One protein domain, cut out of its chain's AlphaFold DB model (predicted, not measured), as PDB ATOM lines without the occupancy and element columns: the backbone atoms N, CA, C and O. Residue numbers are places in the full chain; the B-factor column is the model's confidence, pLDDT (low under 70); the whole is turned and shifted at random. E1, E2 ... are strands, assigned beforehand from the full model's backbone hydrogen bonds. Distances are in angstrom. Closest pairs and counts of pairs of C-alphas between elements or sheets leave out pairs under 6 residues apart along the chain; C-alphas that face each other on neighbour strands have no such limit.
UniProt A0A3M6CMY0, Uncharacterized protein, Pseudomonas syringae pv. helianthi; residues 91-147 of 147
ATOM      1  N   PHE A  91      60.800 160.854  11.784       95.06
ATOM      2  CA  PHE A  91      61.555 161.494  12.846       95.06
ATOM      3  C   PHE A  91      61.475 160.725  14.154       95.06
ATOM      4  O   PHE A  91      60.471 160.086  14.468       95.06
ATOM      5  N   TRP A  92      62.530 160.881  14.948       95.94
ATOM      6  CA  TRP A  92      62.633 160.392  16.317       95.94
ATOM      7  C   TRP A  92      63.163 161.509  17.190       95.94
ATOM      8  O   TRP A  92      64.287 161.978  17.003       95.94
ATOM      9  N   SER A  93      62.352 161.934  18.148       96.38
ATOM     10  CA  SER A  93      62.685 162.979  19.101       96.38
ATOM     11  C   SER A  93      62.569 162.458  20.526       96.38
ATOM     12  O   SER A  93      61.679 161.674  20.865       96.38
ATOM     13  N   TYR A  94      63.494 162.900  21.363       96.56
ATOM     14  CA  TYR A  94      63.678 162.450  22.729       96.56
ATOM     15  C   TYR A  94      63.883 163.655  23.636       96.56
ATOM     16  O   TYR A  94      64.635 164.577  23.309       96.56
ATOM     17  N   ARG A  95      63.253 163.623  24.807       97.50
ATOM     18  CA  ARG A  95      63.556 164.514  25.929       97.50
ATOM     19  C   ARG A  95      64.049 163.679  27.099       97.50
ATOM     20  O   ARG A  95      63.425 162.676  27.427       97.50
ATOM     21  N   TYR A  96      65.127 164.120  27.733       97.81
ATOM     22  CA  TYR A  96      65.762 163.399  28.831       97.81
ATOM     23  C   TYR A  96      65.527 164.119  30.155       97.81
ATOM     24  O   TYR A  96      65.742 165.329  30.256       97.81
ATOM     25  N   LYS A  97      65.123 163.367  31.179       97.75
ATOM     26  CA  LYS A  97      65.146 163.822  32.570       97.75
ATOM     27  C   LYS A  97      66.371 163.235  33.256       97.75
ATOM     28  O   LYS A  97      66.565 162.019  33.244       97.75
ATOM     29  N   TRP A  98      67.154 164.106  33.879       97.31
ATOM     30  CA  TRP A  98      68.372 163.738  34.587       97.31
ATOM     31  C   TRP A  98      68.193 163.868  36.098       97.31
ATOM     32  O   TRP A  98      67.677 164.876  36.575       97.31
ATOM     33  N   GLU A  99      68.676 162.882  36.846       96.00
ATOM     34  CA  GLU A  99      68.831 162.928  38.302       96.00
ATOM     35  C   GLU A  99      70.195 162.331  38.658       96.00
ATOM     36  O   GLU A  99      70.556 161.269  38.156       96.00
ATOM     37  N   ASN A 100      70.987 163.019  39.488       93.94
ATOM     38  CA  ASN A 100      72.317 162.557  39.918       93.94
ATOM     39  C   ASN A 100      73.211 162.067  38.756       93.94
ATOM     40  O   ASN A 100      73.820 161.002  38.840       93.94
ATOM     41  N   MET A 101      73.270 162.835  37.659       93.38
ATOM     42  CA  MET A 101      74.033 162.506  36.440       93.38
ATOM     43  C   MET A 101      73.591 161.212  35.727       93.38
ATOM     44  O   MET A 101      74.345 160.662  34.927       93.38
ATOM     45  N   LYS A 102      72.360 160.743  35.965       95.56
ATOM     46  CA  LYS A 102      71.748 159.591  35.289       95.56
ATOM     47  C   LYS A 102      70.442 159.988  34.615       95.56
ATOM     48  O   LYS A 102      69.695 160.810  35.142       95.56
ATOM     49  N   ILE A 103      70.167 159.406  33.451       96.88
ATOM     50  CA  ILE A 103      68.886 159.585  32.762       96.88
ATOM     51  C   ILE A 103      67.877 158.700  33.476       96.88
ATOM     52  O   ILE A 103      67.993 157.490  33.390       96.88
ATOM     53  N   VAL A 104      66.889 159.273  34.151       97.00
ATOM     54  CA  VAL A 104      65.836 158.491  34.830       97.00
ATOM     55  C   VAL A 104      64.588 158.331  33.974       97.00
ATOM     56  O   VAL A 104      63.797 157.414  34.183       97.00
ATOM     57  N   GLU A 105      64.411 159.220  32.994       97.31
ATOM     58  CA  GLU A 105      63.250 159.222  32.114       97.31
ATOM     59  C   GLU A 105      63.619 159.704  30.709       97.31
ATOM     60  O   GLU A 105      64.388 160.656  30.538       97.31
ATOM     61  N   ILE A 106      63.015 159.073  29.706       96.81
ATOM     62  CA  ILE A 106      63.081 159.457  28.300       96.81
ATOM     63  C   ILE A 106      61.648 159.622  27.801       96.81
ATOM     64  O   ILE A 106      60.905 158.649  27.713       96.81
ATOM     65  N   THR A 107      61.244 160.840  27.450       96.12
ATOM     66  CA  THR A 107      59.980 161.059  26.734       96.12
ATOM     67  C   THR A 107      60.236 160.984  25.233       96.12
ATOM     68  O   THR A 107      61.085 161.721  24.727       96.12
ATOM     69  N   THR A 108      59.514 160.122  24.523       93.81
ATOM     70  CA  THR A 108      59.681 159.905  23.083       93.81
ATOM     71  C   THR A 108      58.567 160.573  22.277       93.81
ATOM     72  O   THR A 108      57.403 160.630  22.682       93.81
ATOM     73  N   PHE A 109      58.933 161.075  21.104       93.81
ATOM     74  CA  PHE A 109      58.027 161.604  20.092       93.81
ATOM     75  C   PHE A 109      58.575 161.192  18.730       93.81
ATOM     76  O   PHE A 109      59.574 161.750  18.280       93.81
ATOM     77  N   SER A 110      57.944 160.215  18.086       92.44
ATOM     78  CA  SER A 110      58.379 159.724  16.772       92.44
ATOM     79  C   SER A 110      57.207 159.685  15.799       92.44
ATOM     80  O   SER A 110      56.078 159.442  16.232       92.44
ATOM     81  N   SER A 111      57.473 159.876  14.507       91.88
ATOM     82  CA  SER A 111      56.456 159.895  13.438       91.88
ATOM     83  C   SER A 111      55.611 158.619  13.365       91.88
ATOM     84  O   SER A 111      54.456 158.667  12.955       91.88
ATOM     85  N   ASN A 112      56.169 157.487  13.789       87.25
ATOM     86  CA  ASN A 112      55.564 156.158  13.713       87.25
ATOM     87  C   ASN A 112      55.162 155.581  15.085       87.25
ATOM     88  O   ASN A 112      55.037 154.366  15.242       87.25
ATOM     89  N   SER A 113      54.968 156.431  16.096       81.81
ATOM     90  CA  SER A 113      54.622 156.003  17.457       81.81
ATOM     91  C   SER A 113      53.582 156.916  18.096       81.81
ATOM     92  O   SER A 113      53.423 158.067  17.694       81.81
ATOM     93  N   ILE A 114      52.905 156.423  19.135       84.94
ATOM     94  CA  ILE A 114      52.067 157.281  19.977       84.94
ATOM     95  C   ILE A 114      52.977 158.353  20.608       84.94
ATOM     96  O   ILE A 114      53.990 158.001  21.219       84.94
ATOM     97  N   PRO A 115      52.659 159.651  20.467       86.38
ATOM     98  CA  PRO A 115      53.493 160.713  21.009       86.38
ATOM     99  C   PRO A 115      53.464 160.713  22.540       86.38
ATOM    100  O   PRO A 115      52.429 160.464  23.158       86.38
ATOM    101  N   GLY A 116      54.593 161.064  23.156       88.38
ATOM    102  CA  GLY A 116      54.680 161.284  24.598       88.38
ATOM    103  C   GLY A 116      54.820 160.012  25.430       88.38
ATOM    104  O   GLY A 116      54.569 160.059  26.635       88.38
ATOM    105  N   ILE A 117      55.230 158.887  24.832       90.69
ATOM    106  CA  ILE A 117      55.565 157.680  25.599       90.69
ATOM    107  C   ILE A 117      56.744 158.003  26.523       90.69
ATOM    108  O   ILE A 117      57.760 158.554  26.096       90.69
ATOM    109  N   ARG A 118      56.609 157.656  27.804       94.38
ATOM    110  CA  ARG A 118      57.646 157.857  28.822       94.38
ATOM    111  C   ARG A 118      58.305 156.523  29.122       94.38
ATOM    112  O   ARG A 118      57.643 155.587  29.565       94.38
ATOM    113  N   LEU A 119      59.601 156.458  28.863       95.00
ATOM    114  CA  LEU A 119      60.455 155.345  29.238       95.00
ATOM    115  C   LEU A 119      61.172 155.702  30.530       95.00
ATOM    116  O   LEU A 119      61.696 156.803  30.660       95.00
ATOM    117  N   PHE A 120      61.231 154.760  31.452       96.31
ATOM    118  CA  PHE A 120      61.971 154.847  32.696       96.31
ATOM    119  C   PHE A 120      63.198 153.955  32.608       96.31
ATOM    120  O   PHE A 120      63.164 152.905  31.961       96.31
ATOM    121  N   VAL A 121      64.281 154.393  33.240       96.12
ATOM    122  CA  VAL A 121      65.570 153.703  33.198       96.12
ATOM    123  C   VAL A 121      65.965 153.322  34.619       96.12
ATOM    124  O   VAL A 121      66.206 154.194  35.452       96.12
ATOM    125  N   ASP A 122      66.057 152.020  34.882       94.56
ATOM    126  CA  ASP A 122      66.607 151.504  36.136       94.56
ATOM    127  C   ASP A 122      68.098 151.206  35.949       94.56
ATOM    128  O   ASP A 122      68.532 150.735  34.894       94.56
ATOM    129  N   TYR A 123      68.887 151.433  36.998       94.69
ATOM    130  CA  TYR A 123      70.332 151.207  37.003       94.69
ATOM    131  C   TYR A 123      70.744 150.204  38.080       94.69
ATOM    132  O   TYR A 123      70.181 150.173  39.171       94.69
ATOM    133  N   SER A 124      71.800 149.450  37.782       92.94
ATOM    134  CA  SER A 124      72.532 148.599  38.723       92.94
ATOM    135  C   SER A 124      73.954 149.148  38.829       92.94
ATOM    136  O   SER A 124      74.802 148.878  37.976       92.94
ATOM    137  N   GLY A 125      74.202 149.991  39.836       90.44
ATOM    138  CA  GLY A 125      75.394 150.844  39.865       90.44
ATOM    139  C   GLY A 125      75.323 151.895  38.754       90.44
ATOM    140  O   GLY A 125      74.337 152.625  38.665       90.44
ATOM    141  N   ASP A 126      76.343 151.969  37.898       89.31
ATOM    142  CA  ASP A 126      76.385 152.893  36.748       89.31
ATOM    143  C   ASP A 126      75.915 152.266  35.431       89.31
ATOM    144  O   ASP A 126      75.748 152.962  34.430       89.31
ATOM    145  N   ALA A 127      75.656 150.959  35.427       90.56
ATOM    146  CA  ALA A 127      75.132 150.269  34.260       90.56
ATOM    147  C   ALA A 127      73.606 150.379  34.208       90.56
ATOM    148  O   ALA A 127      72.931 150.185  35.222       90.56
ATOM    149  N   VAL A 128      73.063 150.623  33.013       92.75
ATOM    150  CA  VAL A 128      71.625 150.480  32.764       92.75
ATOM    151  C   VAL A 128      71.240 149.024  33.026       92.75
ATOM    152  O   VAL A 128      71.837 148.103  32.470       92.75
ATOM    153  N   ASN A 129      70.268 148.830  33.908       93.44
ATOM    154  CA  ASN A 129      69.724 147.530  34.273       93.44
ATOM    155  C   ASN A 129      68.502 147.194  33.421       93.44
ATOM    156  O   ASN A 129      68.421 146.098  32.873       93.44
ATOM    157  N   SER A 130      67.571 148.141  33.286       93.69
ATOM    158  CA  SER A 130      66.388 147.969  32.448       93.69
ATOM    159  C   SER A 130      65.854 149.295  31.914       93.69
ATOM    160  O   SER A 130      66.096 150.363  32.476       93.69
ATOM    161  N   ILE A 131      65.120 149.210  30.806       95.38
ATOM    162  CA  ILE A 131      64.321 150.307  30.255       95.38
ATOM    163  C   ILE A 131      62.896 149.790  30.099       95.38
ATOM    164  O   ILE A 131      62.689 148.724  29.516       95.38
ATOM    165  N   PHE A 132      61.914 150.521  30.615       94.31
ATOM    166  CA  PHE A 132      60.513 150.099  30.615       94.31
ATOM    167  C   PHE A 132      59.567 151.291  30.478       94.31
ATOM    168  O   PHE A 132      59.971 152.427  30.695       94.31
ATOM    169  N   PHE A 133      58.299 151.052  30.164       93.12
ATOM    170  CA  PHE A 133      57.240 152.047  30.355       93.12
ATOM    171  C   PHE A 133      56.165 151.499  31.293       93.12
ATOM    172  O   PHE A 133      55.975 150.284  31.396       93.12
ATOM    173  N   ASP A 134      55.491 152.400  32.008       88.38
ATOM    174  CA  ASP A 134      54.359 152.042  32.861       88.38
ATOM    175  C   ASP A 134      53.090 151.923  32.014       88.38
ATOM    176  O   ASP A 134      52.749 152.822  31.242       88.38
ATOM    177  N   ASN A 135      52.386 150.809  32.171       85.50
ATOM    178  CA  ASN A 135      51.054 150.608  31.638       85.50
ATOM    179  C   ASN A 135      50.098 150.256  32.780       85.50
ATOM    180  O   ASN A 135      49.915 149.084  33.114       85.50
ATOM    181  N   LYS A 136      49.485 151.286  33.372       85.69
ATOM    182  CA  LYS A 136      48.466 151.158  34.427       85.69
ATOM    183  C   LYS A 136      48.964 150.331  35.623       85.69
ATOM    184  O   LYS A 136      48.261 149.447  36.107       85.69
ATOM    185  N   GLY A 137      50.187 150.606  36.077       83.38
ATOM    186  CA  GLY A 137      50.819 149.922  37.208       83.38
ATOM    187  C   GLY A 137      51.538 148.618  36.847       83.38
ATOM    188  O   GLY A 137      52.094 147.969  37.729       83.38
ATOM    189  N   SER A 138      51.558 148.232  35.567       86.75
ATOM    190  CA  SER A 138      52.380 147.126  35.064       86.75
ATOM    191  C   SER A 138      53.598 147.663  34.316       86.75
ATOM    192  O   SER A 138      53.463 148.519  33.444       86.75
ATOM    193  N   LYS A 139      54.790 147.137  34.621       91.38
ATOM    194  CA  LYS A 139      56.024 147.478  33.899       91.38
ATOM    195  C   LYS A 139      56.127 146.653  32.617       91.38
ATOM    196  O   LYS A 139      56.174 145.427  32.683       91.38
ATOM    197  N   ILE A 140      56.225 147.316  31.467       91.00
ATOM    198  CA  ILE A 140      56.534 146.666  30.189       91.00
ATOM    199  C   ILE A 140      58.001 146.927  29.863       91.00
ATOM    200  O   ILE A 140      58.383 148.058  29.557       91.00
ATOM    201  N   VAL A 141      58.822 145.882  29.967       91.69
ATOM    202  CA  VAL A 141      60.277 145.952  29.784       91.69
ATOM    203  C   VAL A 141      60.621 145.906  28.295       91.69
ATOM    204  O   VAL A 141      60.182 145.018  27.574       91.69
ATOM    205  N   ILE A 142      61.403 146.885  27.843       89.38
ATOM    206  CA  ILE A 142      61.897 147.016  26.461       89.38
ATOM    207  C   ILE A 142      63.354 146.555  26.366       89.38
ATOM    208  O   ILE A 142      63.799 146.067  25.330       89.38
ATOM    209  N   TYR A 143      64.103 146.739  27.449       91.56
ATOM    210  CA  TYR A 143      65.481 146.298  27.583       91.56
ATOM    211  C   TYR A 143      65.705 145.784  28.996       91.56
ATOM    212  O   TYR A 143      65.281 146.423  29.961       91.56
ATOM    213  N   ASN A 144      66.424 144.677  29.103       90.38
ATOM    214  CA  ASN A 144      66.893 144.110  30.350       90.38
ATOM    215  C   ASN A 144      68.327 143.634  30.136       90.38
ATOM    216  O   ASN A 144      68.628 143.002  29.130       90.38
ATOM    217  N   LYS A 145      69.216 143.935  31.078       83.00
ATOM    218  CA  LYS A 145      70.620 143.523  31.001       83.00
ATOM    219  C   LYS A 145      70.798 141.997  30.994       83.00
ATOM    220  O   LYS A 145      71.817 141.518  30.506       83.00
ATOM    221  N   ASN A 146      69.854 141.267  31.582       79.19
ATOM    222  CA  ASN A 146      69.931 139.813  31.736       79.19
ATOM    223  C   ASN A 146      69.216 139.030  30.620       79.19
ATOM    224  O   ASN A 146      69.200 137.801  30.697       79.19
ATOM    225  N   ASP A 147      68.642 139.724  29.630       62.12
ATOM    226  CA  ASP A 147      68.008 139.131  28.442       62.12
ATOM    227  C   ASP A 147      68.976 139.172  27.244       62.12
ATOM    228  O   ASP A 147      68.982 138.197  26.456       62.12
TER     229      ASP A 147
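This is residues 91 to 147 of the 147 residues of an uncharacterized protein of Pseudomonas syringae pv. helianthi (UniProt A0A3M6CMY0). What you find here is a single antiparallel sheet of five strands, strongly twisted like a propeller blade, in which the chain goes back and forth from E1 at one edge to E5 at the other. No helix covers either face, and the loop of residues 111 to 116 joins E2 to E3 at one end of the strands. The printed part has 57 residues with no named helix and five named strands, which follow the order E1, E2, E3, E4, E5 both along the chain and across the sheet; the class is all strand. The whole is only just compact, close to loose, with a radius of gyration of the C-alphas of 11.9 A, and it spans 33 by 25 by 20 A.

Begin with E1, residues 91 to 99, an edge strand, and its antiparallel neighbour E2, residues 102 to 110. They form a hairpin at 159 degrees between directions; look at N 95 and O 107, 2.9 A apart and within hydrogen-bond range. E2 bends by 54 degrees at residue 105. Its next neighbour is E3, residues 117 to 124, antiparallel at 154 degrees, with N 106 and O 119 at 2.8 A. The pairing of E3 is staggered: residues 117 to 120 pair with E2, and residues 120 to 124 pair with E4, residues 127 to 135. E3 and E4 are antiparallel at 146 degrees, with N 120 and O 132 at 2.8 A. The other edge strand is E5, residues 138 to 144, antiparallel to E4 at 148 degrees, with N 135 and O 138 at 2.8 A. The five strands form a meander, each the antiparallel neighbour of the one before. E1 is apart from E4 and E5, and E2 is apart from E5.

Find C-alpha 91 at (61.555, 161.494, 12.846); from there E1 runs 26.5 A to C-alpha 99 at (68.831, 162.928, 38.302). E2 then covers 22.8 A from Lys 102 to Ser 110, E3 covers 23.3 A from Ile 117 to Ser 124, and E4 covers 24.2 A from Ala 127 to Asn 135. E5 is 15.6 A long from Ser 138 and ends at C-alpha 144, (66.893, 144.110, 30.350).

The two C-alphas farthest apart are those of Ser 111 and Gly 125, 33.7 A. From edge to edge of the sheet the strands' lines turn by 101 degrees, and its C-alphas lie up to 7.5 A off their best plane. The printed part has no cut and no long link; the link from E2 to E3, with 6 residues, is short, and the other three are tight. The mean pLDDT of the printed part is 91.7, and Asp 147, the chain's last residue, is the one printed residue under 70.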